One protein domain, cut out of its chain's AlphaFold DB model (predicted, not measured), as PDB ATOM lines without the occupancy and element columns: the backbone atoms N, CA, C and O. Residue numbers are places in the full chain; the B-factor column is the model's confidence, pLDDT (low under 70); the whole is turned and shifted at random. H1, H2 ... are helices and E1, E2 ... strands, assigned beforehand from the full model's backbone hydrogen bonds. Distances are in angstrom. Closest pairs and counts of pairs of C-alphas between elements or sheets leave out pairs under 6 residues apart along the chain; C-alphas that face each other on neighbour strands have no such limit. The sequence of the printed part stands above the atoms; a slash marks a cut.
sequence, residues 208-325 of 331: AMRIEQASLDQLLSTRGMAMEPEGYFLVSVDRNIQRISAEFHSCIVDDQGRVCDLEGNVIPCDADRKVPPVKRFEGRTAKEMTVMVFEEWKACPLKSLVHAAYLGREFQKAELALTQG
ATOM      1  N   ALA A 208     473.937 721.461 297.957       79.88
ATOM      2  CA  ALA A 208     472.481 721.479 297.864       79.88
ATOM      3  C   ALA A 208     471.869 720.345 298.695       79.88
ATOM      4  O   ALA A 208     470.992 720.595 299.523       79.88
ATOM      5  N   MET A 209     472.411 719.130 298.566       79.25
ATOM      6  CA  MET A 209     471.986 717.968 299.347       79.25
ATOM      7  C   MET A 209     472.182 718.179 300.854       79.25
ATOM      8  O   MET A 209     471.343 717.763 301.648       79.25
ATOM      9  N   ARG A 210     473.254 718.870 301.274       74.00
ATOM     10  CA  ARG A 210     473.469 719.205 302.698       74.00
ATOM     11  C   ARG A 210     472.399 720.143 303.254       74.00
ATOM     12  O   ARG A 210     471.993 719.976 304.399       74.00
ATOM     13  N   ILE A 211     471.965 721.131 302.469       76.06
ATOM     14  CA  ILE A 211     470.919 722.080 302.884       76.06
ATOM     15  C   ILE A 211     469.571 721.364 302.997       76.06
ATOM     16  O   ILE A 211     468.851 721.562 303.978       76.06
ATOM     17  N   GLU A 212     469.241 720.521 302.018       84.19
ATOM     18  CA  GLU A 212     468.010 719.729 302.026       84.19
ATOM     19  C   GLU A 212     467.972 718.776 303.226       84.19
ATOM     20  O   GLU A 212     466.995 718.774 303.975       84.19
ATOM     21  N   GLN A 213     469.065 718.047 303.474       80.69
ATOM     22  CA  GLN A 213     469.174 717.149 304.620       80.69
ATOM     23  C   GLN A 213     469.049 717.900 305.951       80.69
ATOM     24  O   GLN A 213     468.264 717.493 306.800       80.69
ATOM     25  N   ALA A 214     469.750 719.028 306.122       76.56
ATOM     26  CA  ALA A 214     469.658 719.826 307.346       76.56
ATOM     27  C   ALA A 214     468.235 720.359 307.597       76.56
ATOM     28  O   ALA A 214     467.777 720.399 308.738       76.56
ATOM     29  N   SER A 215     467.524 720.738 306.531       82.38
ATOM     30  CA  SER A 215     466.133 721.199 306.615       82.38
ATOM     31  C   SER A 215     465.184 720.065 307.010       82.38
ATOM     32  O   SER A 215     464.288 720.267 307.832       82.38
ATOM     33  N   LEU A 216     465.388 718.869 306.449       84.56
ATOM     34  CA  LEU A 216     464.612 717.678 306.788       84.56
ATOM     35  C   LEU A 216     464.856 717.246 308.238       84.56
ATOM     36  O   LEU A 216     463.893 716.977 308.955       84.56
ATOM     37  N   ASP A 217     466.115 717.223 308.675       81.00
ATOM     38  CA  ASP A 217     466.482 716.893 310.052       81.00
ATOM     39  C   ASP A 217     465.823 717.877 311.027       81.00
ATOM     40  O   ASP A 217     465.123 717.448 311.940       81.00
ATOM     41  N   GLN A 218     465.920 719.190 310.779       81.56
ATOM     42  CA  GLN A 218     465.262 720.197 311.617       81.56
ATOM     43  C   GLN A 218     463.741 719.993 311.685       81.56
ATOM     44  O   GLN A 218     463.162 720.036 312.771       81.56
ATOM     45  N   LEU A 219     463.082 719.743 310.548       86.00
ATOM     46  CA  LEU A 219     461.645 719.469 310.514       86.00
ATOM     47  C   LEU A 219     461.297 718.247 311.373       86.00
ATOM     48  O   LEU A 219     460.389 718.305 312.203       86.00
ATOM     49  N   LEU A 220     462.027 717.146 311.200       84.25
ATOM     50  CA  LEU A 220     461.765 715.898 311.908       84.25
ATOM     51  C   LEU A 220     462.081 715.988 313.401       84.25
ATOM     52  O   LEU A 220     461.420 715.294 314.175       84.25
ATOM     53  N   SER A 221     463.039 716.813 313.815       78.88
ATOM     54  CA  SER A 221     463.417 716.984 315.222       78.88
ATOM     55  C   SER A 221     462.443 717.860 316.011       78.88
ATOM     56  O   SER A 221     462.330 717.706 317.219       78.88
ATOM     57  N   THR A 222     461.632 718.687 315.343       80.12
ATOM     58  CA  THR A 222     460.560 719.462 316.007       80.12
ATOM     59  C   THR A 222     459.311 718.649 316.369       80.12
ATOM     60  O   THR A 222     458.359 719.187 316.940       80.12
ATOM     61  N   ARG A 223     459.273 717.351 316.046       83.19
ATOM     62  CA  ARG A 223     458.128 716.494 316.374       83.19
ATOM     63  C   ARG A 223     458.050 716.223 317.879       83.19
ATOM     64  O   ARG A 223     459.064 716.014 318.537       83.19
ATOM     65  N   GLY A 224     456.833 716.113 318.406       80.25
ATOM     66  CA  GLY A 224     456.627 715.686 319.790       80.25
ATOM     67  C   GLY A 224     457.093 714.245 320.018       80.25
ATOM     68  O   GLY A 224     456.776 713.349 319.231       80.25
ATOM     69  N   MET A 225     457.816 714.018 321.112       77.12
ATOM     70  CA  MET A 225     458.209 712.691 321.586       77.12
ATOM     71  C   MET A 225     457.823 712.529 323.057       77.12
ATOM     72  O   MET A 225     458.012 713.440 323.859       77.12
ATOM     73  N   ALA A 226     457.254 711.372 323.405       78.44
ATOM     74  CA  ALA A 226     456.921 711.052 324.788       78.44
ATOM     75  C   ALA A 226     458.196 710.693 325.553       78.44
ATOM     76  O   ALA A 226     458.882 709.750 325.161       78.44
ATOM     77  N   MET A 227     458.478 711.433 326.628       75.50
ATOM     78  CA  MET A 227     459.682 711.237 327.427       75.50
ATOM     79  C   MET A 227     459.647 709.933 328.235       75.50
ATOM     80  O   MET A 227     458.571 709.468 328.613       75.50
ATOM     81  N   GLU A 228     460.817 709.361 328.546       84.06
ATOM     82  CA  GLU A 228     460.880 708.305 329.563       84.06
ATOM     83  C   GLU A 228     460.524 708.896 330.929       84.06
ATOM     84  O   GLU A 228     461.037 709.959 331.283       84.06
ATOM     85  N   PRO A 229     459.710 708.202 331.737       82.62
ATOM     86  CA  PRO A 229     459.305 708.714 333.039       82.62
ATOM     87  C   PRO A 229     460.445 708.697 334.066       82.62
ATOM     88  O   PRO A 229     460.386 709.437 335.040       82.62
ATOM     89  N   GLU A 230     461.463 707.852 333.867       86.56
ATOM     90  CA  GLU A 230     462.547 707.631 334.835       86.56
ATOM     91  C   GLU A 230     463.724 708.608 334.673       86.56
ATOM     92  O   GLU A 230     464.527 708.760 335.598       86.56
ATOM     93  N   GLY A 231     463.861 709.277 333.523       88.62
ATOM     94  CA  GLY A 231     464.971 710.200 333.297       88.62
ATOM     95  C   GLY A 231     465.206 710.612 331.849       88.62
ATOM     96  O   GLY A 231     464.537 710.164 330.919       88.62
ATOM     97  N   TYR A 232     466.218 711.454 331.662       87.50
ATOM     98  CA  TYR A 232     466.622 712.007 330.371       87.50
ATOM     99  C   TYR A 232     468.145 712.041 330.220       87.50
ATOM    100  O   TYR A 232     468.889 711.889 331.192       87.50
ATOM    101  N   PHE A 233     468.601 712.232 328.980       91.56
ATOM    102  CA  PHE A 233     470.018 712.334 328.648       91.56
ATOM    103  C   PHE A 233     470.370 713.721 328.128       91.56
ATOM    104  O   PHE A 233     469.687 714.246 327.248       91.56
ATOM    105  N   LEU A 234     471.482 714.255 328.622       91.75
ATOM    106  CA  LEU A 234     472.156 715.406 328.042       91.75
ATOM    107  C   LEU A 234     473.429 714.934 327.351       91.75
ATOM    108  O   LEU A 234     474.292 714.301 327.961       91.75
ATOM    109  N   VAL A 235     473.534 715.226 326.061       94.69
ATOM    110  CA  VAL A 235     474.685 714.880 325.235       94.69
ATOM    111  C   VAL A 235     475.507 716.137 324.993       94.69
ATOM    112  O   VAL A 235     474.987 717.235 324.801       94.69
ATOM    113  N   SER A 236     476.824 715.995 325.022       94.31
ATOM    114  CA  SER A 236     477.747 717.087 324.741       94.31
ATOM    115  C   SER A 236     479.009 716.578 324.056       94.31
ATOM    116  O   SER A 236     479.308 715.384 324.057       94.31
ATOM    117  N   VAL A 237     479.748 717.494 323.435       95.44
ATOM    118  CA  VAL A 237     481.001 717.191 322.737       95.44
ATOM    119  C   VAL A 237     482.114 718.026 323.355       95.44
ATOM    120  O   VAL A 237     482.066 719.256 323.303       95.44
ATOM    121  N   ASP A 238     483.135 717.361 323.892       91.25
ATOM    122  CA  ASP A 238     484.377 717.990 324.328       91.25
ATOM    123  C   ASP A 238     485.445 717.838 323.241       91.25
ATOM    124  O   ASP A 238     485.973 716.757 322.964       91.25
ATOM    125  N   ARG A 239     485.782 718.965 322.615       88.00
ATOM    126  CA  ARG A 239     486.769 719.018 321.535       88.00
ATOM    127  C   ARG A 239     488.210 719.003 322.028       88.00
ATOM    128  O   ARG A 239     489.086 718.629 321.254       88.00
ATOM    129  N   ASN A 240     488.474 719.395 323.273       87.81
ATOM    130  CA  ASN A 240     489.835 719.430 323.803       87.81
ATOM    131  C   ASN A 240     490.375 718.012 323.979       87.81
ATOM    132  O   ASN A 240     491.525 717.739 323.647       87.81
ATOM    133  N   ILE A 241     489.519 717.104 324.450       90.81
ATOM    134  CA  ILE A 241     489.867 715.692 324.662       90.81
ATOM    135  C   ILE A 241     489.316 714.758 323.578       90.81
ATOM    136  O   ILE A 241     489.533 713.550 323.654       90.81
ATOM    137  N   GLN A 242     488.634 715.307 322.567       91.44
ATOM    138  CA  GLN A 242     488.023 714.567 321.460       91.44
ATOM    139  C   GLN A 242     487.056 713.472 321.946       91.44
ATOM    140  O   GLN A 242     487.206 712.292 321.619       91.44
ATOM    141  N   ARG A 243     486.069 713.868 322.760       96.12
ATOM    142  CA  ARG A 243     485.077 712.962 323.356       96.12
ATOM    143  C   ARG A 243     483.644 713.449 323.167       96.12
ATOM    144  O   ARG A 243     483.362 714.643 323.193       96.12
ATOM    145  N   ILE A 244     482.741 712.488 323.041       97.06
ATOM    146  CA  ILE A 244     481.298 712.629 323.221       97.06
ATOM    147  C   ILE A 244     481.004 712.247 324.672       97.06
ATOM    148  O   ILE A 244     481.471 711.204 325.131       97.06
ATOM    149  N   SER A 245     480.240 713.071 325.378       95.81
ATOM    150  CA  SER A 245     479.750 712.795 326.728       95.81
ATOM    151  C   SER A 245     478.234 712.631 326.696       95.81
ATOM    152  O   SER A 245     477.545 713.410 326.040       95.81
ATOM    153  N   ALA A 246     477.718 711.625 327.400       96.00
ATOM    154  CA  ALA A 246     476.293 711.438 327.637       96.00
ATOM    155  C   ALA A 246     476.034 711.321 329.138       96.00
ATOM    156  O   ALA A 246     476.566 710.436 329.812       96.00
ATOM    157  N   GLU A 247     475.208 712.217 329.654       94.50
ATOM    158  CA  GLU A 247     474.873 712.335 331.066       94.50
ATOM    159  C   GLU A 247     473.420 711.935 331.288       94.50
ATOM    160  O   GLU A 247     472.518 712.529 330.705       94.50
ATOM    161  N   PHE A 248     473.194 710.920 332.119       93.19
ATOM    162  CA  PHE A 248     471.857 710.499 332.516       93.19
ATOM    163  C   PHE A 248     471.426 711.211 333.799       93.19
ATOM    164  O   PHE A 248     472.124 711.148 334.817       93.19
ATOM    165  N   HIS A 249     470.240 711.812 333.767       90.25
ATOM    166  CA  HIS A 249     469.608 712.488 334.895       90.25
ATOM    167  C   HIS A 249     468.263 711.830 335.194       90.25
ATOM    168  O   HIS A 249     467.437 711.663 334.299       90.25
ATOM    169  N   SER A 250     468.033 711.475 336.456       89.44
ATOM    170  CA  SER A 250     466.742 710.953 336.903       89.44
ATOM    171  C   SER A 250     465.713 712.073 337.017       89.44
ATOM    172  O   SER A 250     466.041 713.158 337.506       89.44
ATOM    173  N   CYS A 251     464.468 711.788 336.661       87.06
ATOM    174  CA  CYS A 251     463.351 712.704 336.860       87.06
ATOM    175  C   CYS A 251     462.102 711.962 337.332       87.06
ATOM    176  O   CYS A 251     462.051 710.733 337.320       87.06
ATOM    177  N   ILE A 252     461.092 712.730 337.722       87.44
ATOM    178  CA  ILE A 252     459.714 712.266 337.876       87.44
ATOM    179  C   ILE A 252     458.804 713.121 336.996       87.44
ATOM    180  O   ILE A 252     459.161 714.237 336.621       87.44
ATOM    181  N   VAL A 253     457.627 712.598 336.671       84.88
ATOM    182  CA  VAL A 253     456.592 713.337 335.942       84.88
ATOM    183  C   VAL A 253     455.446 713.614 336.907       84.88
ATOM    184  O   VAL A 253     454.946 712.682 337.535       84.88
ATOM    185  N   ASP A 254     455.072 714.882 337.069       85.69
ATOM    186  CA  ASP A 254     453.968 715.268 337.953       85.69
ATOM    187  C   ASP A 254     452.583 714.988 337.334       85.69
ATOM    188  O   ASP A 254     452.463 714.627 336.161       85.69
ATOM    189  N   ASP A 255     451.515 715.196 338.110       85.38
ATOM    190  CA  ASP A 255     450.127 714.975 337.668       85.38
ATOM    191  C   ASP A 255     449.709 715.857 336.473       85.38
ATOM    192  O   ASP A 255     448.688 715.604 335.832       85.38
ATOM    193  N   GLN A 256     450.480 716.906 336.166       84.75
ATOM    194  CA  GLN A 256     450.276 717.792 335.017       84.75
ATOM    195  C   GLN A 256     451.138 717.393 333.807       84.75
ATOM    196  O   GLN A 256     451.104 718.078 332.785       84.75
ATOM    197  N   GLY A 257     451.900 716.300 333.900       80.81
ATOM    198  CA  GLY A 257     452.783 715.820 332.840       80.81
ATOM    199  C   GLY A 257     454.110 716.578 332.738       80.81
ATOM    200  O   GLY A 257     454.797 716.455 331.724       80.81
ATOM    201  N   ARG A 258     454.478 717.383 333.742       84.25
ATOM    202  CA  ARG A 258     455.721 718.170 333.743       84.25
ATOM    203  C   ARG A 258     456.868 717.360 334.328       84.25
ATOM    204  O   ARG A 258     456.685 716.610 335.281       84.25
ATOM    205  N   VAL A 259     458.060 717.553 333.770       83.06
ATOM    206  CA  VAL A 259     459.285 716.895 334.230       83.06
ATOM    207  C   VAL A 259     459.840 717.641 335.443       83.06
ATOM    208  O   VAL A 259     460.150 718.832 335.368       83.06
ATOM    209  N   CYS A 260     459.982 716.926 336.553       84.50
ATOM    210  CA  CYS A 260     460.452 717.447 337.828       84.50
ATOM    211  C   CYS A 260     461.691 716.690 338.322       84.50
ATOM    212  O   CYS A 260     461.933 715.536 337.956       84.50
ATOM    213  N   ASP A 261     462.481 717.344 339.173       84.12
ATOM    214  CA  ASP A 261     463.512 716.672 339.956       84.12
ATOM    215  C   ASP A 261     462.876 715.771 341.030       84.12
ATOM    216  O   ASP A 261     461.662 715.774 341.240       84.12
ATOM    217  N   LEU A 262     463.697 714.971 341.715       82.94
ATOM    218  CA  LEU A 262     463.216 714.033 342.738       82.94
ATOM    219  C   LEU A 262     462.573 714.729 343.954       82.94
ATOM    220  O   LEU A 262     461.926 714.064 344.760       82.94
ATOM    221  N   GLU A 263     462.735 716.047 344.087       83.50
ATOM    222  CA  GLU A 263     462.109 716.873 345.125       83.50
ATOM    223  C   GLU A 263     460.764 717.467 344.663       83.50
ATOM    224  O   GLU A 263     460.081 718.133 345.441       83.50
ATOM    225  N   GLY A 264     460.356 717.216 343.414       81.62
ATOM    226  CA  GLY A 264     459.104 717.704 342.838       81.62
ATOM    227  C   GLY A 264     459.191 719.102 342.227       81.62
ATOM    228  O   GLY A 264     458.164 719.655 341.832       81.62
ATOM    229  N   ASN A 265     460.386 719.685 342.106       84.38
ATOM    230  CA  ASN A 265     460.548 720.968 341.434       84.38
ATOM    231  C   ASN A 265     460.624 720.768 339.920       84.38
ATOM    232  O   ASN A 265     461.415 719.960 339.439       84.38
ATOM    233  N   VAL A 266     459.868 721.562 339.160       83.81
ATOM    234  CA  VAL A 266     459.914 721.537 337.691       83.81
ATOM    235  C   VAL A 266     461.332 721.855 337.209       83.81
ATOM    236  O   VAL A 266     461.918 722.866 337.607       83.81
ATOM    237  N   ILE A 267     461.871 720.998 336.341       77.88
ATOM    238  CA  ILE A 267     463.177 721.199 335.713       77.88
ATOM    239  C   ILE A 267     462.970 722.131 334.511       77.88
ATOM    240  O   ILE A 267     462.288 721.746 333.559       77.88
ATOM    241  N   PRO A 268     463.505 723.365 334.533       71.25
ATOM    242  CA  PRO A 268     463.404 724.256 333.386       71.25
ATOM    243  C   PRO A 268     464.284 723.739 332.243       71.25
ATOM    244  O   PRO A 268     465.348 723.175 332.480       71.25
ATOM    245  N   CYS A 269     463.901 724.014 330.996       64.44
ATOM    246  CA  CYS A 269     464.750 723.764 329.822       64.44
ATOM    247  C   CYS A 269     465.955 724.728 329.719       64.44
ATOM    248  O   CYS A 269     466.577 724.814 328.664       64.44
ATOM    249  N   ASP A 270     466.255 725.484 330.779       60.38
ATOM    250  CA  ASP A 270     467.317 726.490 330.818       60.38
ATOM    251  C   ASP A 270     468.589 725.925 331.474       60.38
ATOM    252  O   ASP A 270     468.532 725.157 332.435       60.38
ATOM    253  N   ALA A 271     469.750 726.315 330.950       55.75
ATOM    254  CA  ALA A 271     471.054 725.705 331.216       55.75
ATOM    255  C   ALA A 271     471.611 725.957 332.633       55.75
ATOM    256  O   ALA A 271     472.614 725.342 333.020       55.75
ATOM    257  N   ASP A 272     470.982 726.849 333.400       56.47
ATOM    258  CA  ASP A 272     471.516 727.356 334.666       56.47
ATOM    259  C   ASP A 272     471.183 726.474 335.883       56.47
ATOM    260  O   ASP A 272     471.935 726.471 336.862       56.47
ATOM    261  N   ARG A 273     470.121 725.652 335.835       63.22
ATOM    262  CA  ARG A 273     469.793 724.694 336.911       63.22
ATOM    263  C   ARG A 273     470.263 723.286 336.542       63.22
ATOM    264  O   ARG A 273     469.515 722.488 335.989       63.22
ATOM    265  N   LYS A 274     471.511 722.963 336.890       63.00
ATOM    266  CA  LYS A 274     472.106 721.643 336.626       63.00
ATOM    267  C   LYS A 274     471.855 720.686 337.787       63.00
ATOM    268  O   LYS A 274     472.560 720.724 338.793       63.00
ATOM    269  N   VAL A 275     470.866 719.810 337.636       72.69
ATOM    270  CA  VAL A 275     470.766 718.607 338.473       72.69
ATOM    271  C   VAL A 275     472.008 717.751 338.181       72.69
ATOM    272  O   VAL A 275     472.299 717.530 337.005       72.69
ATOM    273  N   PRO A 276     472.773 717.282 339.181       81.81
ATOM    274  CA  PRO A 276     473.935 716.437 338.919       81.81
ATOM    275  C   PRO A 276     473.514 715.135 338.214       81.81
ATOM    276  O   PRO A 276     472.457 714.584 338.535       81.81
ATOM    277  N   PRO A 277     474.310 714.627 337.258       90.00
ATOM    278  CA  PRO A 277     473.981 713.384 336.584       90.00
ATOM    279  C   PRO A 277     474.126 712.197 337.532       90.00
ATOM    280  O   PRO A 277     475.067 712.111 338.321       90.00
ATOM    281  N   VAL A 278     473.215 711.238 337.400       91.19
ATOM    282  CA  VAL A 278     473.291 709.943 338.087       91.19
ATOM    283  C   VAL A 278     474.433 709.111 337.507       91.19
ATOM    284  O   VAL A 278     475.108 708.374 338.226       91.19
ATOM    285  N   LYS A 279     474.660 709.219 336.193       94.31
ATOM    286  CA  LYS A 279     475.734 708.508 335.500       94.31
ATOM    287  C   LYS A 279     476.208 709.279 334.271       94.31
ATOM    288  O   LYS A 279     475.395 709.856 333.558       94.31
ATOM    289  N   ARG A 280     477.516 709.245 334.013       95.75
ATOM    290  CA  ARG A 280     478.154 709.824 332.822       95.75
ATOM    291  C   ARG A 280     478.848 708.732 332.008       95.75
ATOM    292  O   ARG A 280     479.454 707.828 332.584       95.75
ATOM    293  N   PHE A 281     478.773 708.847 330.687       96.81
ATOM    294  CA  PHE A 281     479.456 708.001 329.710       96.81
ATOM    295  C   PHE A 281     480.305 708.866 328.786       96.81
ATOM    296  O   PHE A 281     479.846 709.927 328.371       96.81
ATOM    297  N   GLU A 282     481.507 708.408 328.438       97.06
ATOM    298  CA  GLU A 282     482.424 709.150 327.567       97.06
ATOM    299  C   GLU A 282     483.044 708.245 326.500       97.06
ATOM    300  O   GLU A 282     483.719 707.261 326.803       97.06
ATOM    301  N   GLY A 283     482.858 708.602 325.234       95.56
ATOM    302  CA  GLY A 283     483.281 707.809 324.082       95.56
ATOM    303  C   GLY A 283     483.802 708.683 322.951       95.56
ATOM    304  O   GLY A 283     483.775 709.906 323.023       95.56
ATOM    305  N   ARG A 284     484.337 708.053 321.911       93.31
ATOM    306  CA  ARG A 284     484.894 708.711 320.717       93.31
ATOM    307  C   ARG A 284     483.981 708.575 319.508       93.31
ATOM    308  O   ARG A 284     484.002 709.435 318.638       93.31
ATOM    309  N   THR A 285     483.211 707.493 319.453       94.69
ATOM    310  CA  THR A 285     482.316 707.173 318.336       94.69
ATOM    311  C   THR A 285     480.903 706.938 318.840       94.69
ATOM    312  O   THR A 285     480.703 706.529 319.989       94.69
ATOM    313  N   ALA A 286     479.912 707.121 317.973       95.06
ATOM    314  CA  ALA A 286     478.527 706.829 318.300       95.06
ATOM    315  C   ALA A 286     478.327 705.356 318.659       95.06
ATOM    316  O   ALA A 286     477.521 705.027 319.529       95.06
ATOM    317  N   LYS A 287     479.101 704.468 318.026       95.31
ATOM    318  CA  LYS A 287     479.103 703.038 318.331       95.31
ATOM    319  C   LYS A 287     479.574 702.769 319.758       95.31
ATOM    320  O   LYS A 287     478.910 702.028 320.472       95.31
ATOM    321  N   GLU A 288     480.682 703.379 320.176       96.25
ATOM    322  CA  GLU A 288     481.204 703.242 321.544       96.25
ATOM    323  C   GLU A 288     480.162 703.730 322.563       96.25
ATOM    324  O   GLU A 288     479.856 703.020 323.516       96.25
ATOM    325  N   MET A 289     479.531 704.882 322.304       97.19
ATOM    326  CA  MET A 289     478.454 705.420 323.146       97.19
ATOM    327  C   MET A 289     477.243 704.483 323.233       97.19
ATOM    328  O   MET A 289     476.751 704.202 324.323       97.19
ATOM    329  N   THR A 290     476.788 703.968 322.090       95.69
ATOM    330  CA  THR A 290     475.635 703.060 321.990       95.69
ATOM    331  C   THR A 290     475.878 701.778 322.789       95.69
ATOM    332  O   THR A 290     475.032 701.391 323.591       95.69
ATOM    333  N   VAL A 291     477.055 701.161 322.642       96.00
ATOM    334  CA  VAL A 291     477.418 699.939 323.377       96.00
ATOM    335  C   VAL A 291     477.458 700.203 324.885       96.00
ATOM    336  O   VAL A 291     476.808 699.494 325.652       96.00
ATOM    337  N   MET A 292     478.140 701.264 325.328       96.94
ATOM    338  CA  MET A 292     478.241 701.579 326.759       96.94
ATOM    339  C   MET A 292     476.875 701.847 327.410       96.94
ATOM    340  O   MET A 292     476.625 701.415 328.540       96.94
ATOM    341  N   VAL A 293     475.990 702.573 326.719       95.19
ATOM    342  CA  VAL A 293     474.698 703.004 327.273       95.19
ATOM    343  C   VAL A 293     473.638 701.905 327.189       95.19
ATOM    344  O   VAL A 293     472.900 701.715 328.154       95.19
ATOM    345  N   PHE A 294     473.541 701.191 326.066       93.25
ATOM    346  CA  PHE A 294     472.434 700.259 325.821       93.25
ATOM    347  C   PHE A 294     472.789 698.787 326.039       93.25
ATOM    348  O   PHE A 294     471.890 697.994 326.306       93.25
ATOM    349  N   GLU A 295     474.064 698.407 325.934       92.88
ATOM    350  CA  GLU A 295     474.482 697.001 326.035       92.88
ATOM    351  C   GLU A 295     475.193 696.709 327.364       92.88
ATOM    352  O   GLU A 295     474.906 695.711 328.026       92.88
ATOM    353  N   GLU A 296     476.101 697.589 327.794       95.44
ATOM    354  CA  GLU A 296     476.915 697.362 328.995       95.44
ATOM    355  C   GLU A 296     476.231 697.842 330.280       95.44
ATOM    356  O   GLU A 296     476.371 697.229 331.348       95.44
ATOM    357  N   TRP A 297     475.459 698.930 330.212       94.69
ATOM    358  CA  TRP A 297     474.741 699.435 331.372       94.69
ATOM    359  C   TRP A 297     473.456 698.641 331.630       94.69
ATOM    360  O   TRP A 297     472.355 699.045 331.280       94.69
ATOM    361  N   LYS A 298     473.592 697.524 332.352       89.69
ATOM    362  CA  LYS A 298     472.479 696.613 332.692       89.69
ATOM    363  C   LYS A 298     471.276 697.259 333.394       89.69
ATOM    364  O   LYS A 298     470.196 696.688 333.372       89.69
ATOM    365  N   ALA A 299     471.474 698.400 334.052       87.88
ATOM    366  CA  ALA A 299     470.431 699.144 334.756       87.88
ATOM    367  C   ALA A 299     469.943 700.367 333.957       87.88
ATOM    368  O   ALA A 299     469.468 701.329 334.553       87.88
ATOM    369  N   CYS A 300     470.118 700.367 332.630       86.38
ATOM    370  CA  CYS A 300     469.654 701.447 331.768       86.38
ATOM    371  C   CYS A 300     468.122 701.595 331.876       86.38
ATOM    372  O   CYS A 300     467.404 700.623 331.632       86.38
ATOM    373  N   PRO A 301     467.611 702.786 332.239       84.12
ATOM    374  CA  PRO A 301     466.183 703.009 332.468       84.12
ATOM    375  C   PRO A 301     465.396 703.294 331.179       84.12
ATOM    376  O   PRO A 301     464.173 703.409 331.223       84.12
ATOM    377  N   LEU A 302     466.068 703.399 330.025       85.44
ATOM    378  CA  LEU A 302     465.414 703.582 328.727       85.44
ATOM    379  C   LEU A 302     464.695 702.295 328.306       85.44
ATOM    380  O   LEU A 302     465.336 701.278 328.039       85.44
ATOM    381  N   LYS A 303     463.364 702.347 328.204       84.44
ATOM    382  CA  LYS A 303     462.511 701.205 327.820       84.44
ATOM    383  C   LYS A 303     461.878 701.389 326.439       84.44
ATOM    384  O   LYS A 303     461.477 700.420 325.798       84.44
ATOM    385  N   SER A 304     461.800 702.625 325.964       86.94
ATOM    386  CA  SER A 304     461.248 703.032 324.682       86.94
ATOM    387  C   SER A 304     462.298 702.926 323.587       86.94
ATOM    388  O   SER A 304     463.321 703.620 323.579       86.94
ATOM    389  N   LEU A 305     461.983 702.113 322.580       88.00
ATOM    390  CA  LEU A 305     462.786 702.008 321.365       88.00
ATOM    391  C   LEU A 305     462.906 703.360 320.642       88.00
ATOM    392  O   LEU A 305     463.928 703.639 320.021       88.00
ATOM    393  N   VAL A 306     461.889 704.223 320.749       86.69
ATOM    394  CA  VAL A 306     461.888 705.557 320.127       86.69
ATOM    395  C   VAL A 306     462.952 706.453 320.764       86.69
ATOM    396  O   VAL A 306     463.678 707.144 320.049       86.69
ATOM    397  N   HIS A 307     463.077 706.403 322.091       87.44
ATOM    398  CA  HIS A 307     464.092 707.146 322.837       87.44
ATOM    399  C   HIS A 307     465.497 706.610 322.599       87.44
ATOM    400  O   HIS A 307     466.404 707.394 322.328       87.44
ATOM    401  N   ALA A 308     465.669 705.286 322.616       90.00
ATOM    402  CA  ALA A 308     466.948 704.669 322.276       90.00
ATOM    403  C   ALA A 308     467.393 705.052 320.852       90.00
ATOM    404  O   ALA A 308     468.544 705.432 320.638       90.00
ATOM    405  N   ALA A 309     466.466 705.046 319.887       90.06
ATOM    406  CA  ALA A 309     466.744 705.461 318.515       90.06
ATOM    407  C   ALA A 309     467.080 706.956 318.400       90.06
ATOM    408  O   ALA A 309     467.928 707.325 317.592       90.06
ATOM    409  N   TYR A 310     466.420 707.824 319.173       90.81
ATOM    410  CA  TYR A 310     466.780 709.244 319.255       90.81
ATOM    411  C   TYR A 310     468.194 709.428 319.788       90.81
ATOM    412  O   TYR A 310     469.016 710.044 319.117       90.81
ATOM    413  N   LEU A 311     468.507 708.814 320.925       92.81
ATOM    414  CA  LEU A 311     469.808 708.969 321.555       92.81
ATOM    415  C   LEU A 311     470.939 708.396 320.675       92.81
ATOM    416  O   LEU A 311     471.999 709.002 320.564       92.81
ATOM    417  N   GLY A 312     470.689 707.298 319.954       93.69
ATOM    418  CA  GLY A 312     471.617 706.784 318.941       93.69
ATOM    419  C   GLY A 312     471.893 707.775 317.800       93.69
ATOM    420  O   GLY A 312     473.045 707.921 317.387       93.69
ATOM    421  N   ARG A 313     470.873 708.500 317.315       91.19
ATOM    422  CA  ARG A 313     471.059 709.569 316.314       91.19
ATOM    423  C   ARG A 313     471.824 710.757 316.887       91.19
ATOM    424  O   ARG A 313     472.708 711.272 316.209       91.19
ATOM    425  N   GLU A 314     471.555 711.141 318.132       93.44
ATOM    426  CA  GLU A 314     472.318 712.194 318.810       93.44
ATOM    427  C   GLU A 314     473.795 711.828 318.946       93.44
ATOM    428  O   GLU A 314     474.663 712.660 318.691       93.44
ATOM    429  N   PHE A 315     474.110 710.565 319.238       96.44
ATOM    430  CA  PHE A 315     475.493 710.098 319.253       96.44
ATOM    431  C   PHE A 315     476.151 710.166 317.872       96.44
ATOM    432  O   PHE A 315     477.304 710.583 317.772       96.44
ATOM    433  N   GLN A 316     475.435 709.811 316.800       93.19
ATOM    434  CA  GLN A 316     475.938 709.950 315.426       93.19
ATOM    435  C   GLN A 316     476.173 711.416 315.052       93.19
ATOM    436  O   GLN A 316     477.211 711.754 314.481       93.19
ATOM    437  N   LYS A 317     475.242 712.301 315.416       90.06
ATOM    438  CA  LYS A 317     475.353 713.748 315.209       90.06
ATOM    439  C   LYS A 317     476.534 714.335 315.985       90.06
ATOM    440  O   LYS A 317     477.288 715.138 315.438       90.06
ATOM    441  N   ALA A 318     476.733 713.905 317.230       93.75
ATOM    442  CA  ALA A 318     477.857 714.301 318.073       93.75
ATOM    443  C   ALA A 318     479.205 713.814 317.512       93.75
ATOM    444  O   ALA A 318     480.157 714.591 317.450       93.75
ATOM    445  N   GLU A 319     479.283 712.567 317.037       94.12
ATOM    446  CA  GLU A 319     480.470 712.020 316.366       94.12
ATOM    447  C   GLU A 319     480.804 712.793 315.086       94.12
ATOM    448  O   GLU A 319     481.957 713.171 314.863       94.12
ATOM    449  N   LEU A 320     479.799 713.084 314.258       87.19
ATOM    450  CA  LEU A 320     479.973 713.875 313.043       87.19
ATOM    451  C   LEU A 320     480.479 715.285 313.368       87.19
ATOM    452  O   LEU A 320     481.430 715.772 312.758       87.19
ATOM    453  N   ALA A 321     479.875 715.928 314.365       88.81
ATOM    454  CA  ALA A 321     480.282 717.245 314.828       88.81
ATOM    455  C   ALA A 321     481.725 717.259 315.350       88.81
ATOM    456  O   ALA A 321     482.480 718.189 315.053       88.81
ATOM    457  N   LEU A 322     482.127 716.218 316.082       88.75
ATOM    458  CA  LEU A 322     483.483 716.075 316.594       88.75
ATOM    459  C   LEU A 322     484.497 715.873 315.457       88.75
ATOM    460  O   LEU A 322     485.479 716.609 315.373       88.75
ATOM    461  N   THR A 323     484.230 714.931 314.552       84.50
ATOM    462  CA  THR A 323     485.137 714.556 313.451       84.50
ATOM    463  C   THR A 323     485.260 715.627 312.367       84.50
ATOM    464  O   THR A 323     486.332 715.791 311.787       84.50
ATOM    465  N   GLN A 324     484.193 716.386 312.103       83.25
ATOM    466  CA  GLN A 324     484.173 717.445 311.086       83.25
ATOM    467  C   GLN A 324     484.385 718.853 311.663       83.25
ATOM    468  O   GLN A 324     484.388 719.833 310.920       83.25
ATOM    469  N   GLY A 325     484.536 718.986 312.984       82.06
ATOM    470  CA  GLY A 325     484.694 720.283 313.650       82.06
ATOM    471  C   GLY A 325     483.434 721.162 313.645       82.06
ATOM    472  O   GLY A 325     483.519 722.362 313.936       82.06
TER     473      GLY A 325
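What this domain is: This is residues 208 to 325 of the 331 residues of the protein "Hypothetical protein" of Hanusia phi (UniProt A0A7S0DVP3). A three-stranded antiparallel sheet, E1-E2-E3, has H2 and H3 packed over one face, making two layers, while H1 sticks out with residues 208 to 220. The sheet is a meander, each strand the antiparallel neighbour of the one before. The 118 printed residues hold H1, E1, E2, E3, H2, H3; the class is mixed, compact, radius of gyration of the C-alphas 15.3 A, spans 46 by 30 by 29 A.

How they stand to each other: H1, residues 208 to 221, is not on the sheet. E1, 231 to 238, and E2, 243 to 250, form a hairpin, with N 234 and O 247 2.9 A apart. E2 and E3, 279 to 283, form another; N 246 and O 281 are 2.9 A apart. H2, 286 to 296, and H3, 305 to 324, touch, closest at C-alphas Ala 286 and Phe 315, 4.6 A. H3 runs along E1, 7 degrees on the local plane; their closest C-alphas, Val 237 and Ala 318, are 6.3 A apart. Every O i to N i+4 pair is within hydrogen-bond range in H1 and H3, 6 of 7 in H2.

Where its parts are: H1 begins at C-alpha 208 (472.481, 721.479, 297.864); H3, 28.3 A long, ends at C-alpha 324 (484.173, 717.445, 311.086).

The domain as a whole: The printed part has no cut. The E2 to E3 link is long; pLDDT is under 70 at residues 269 to 274.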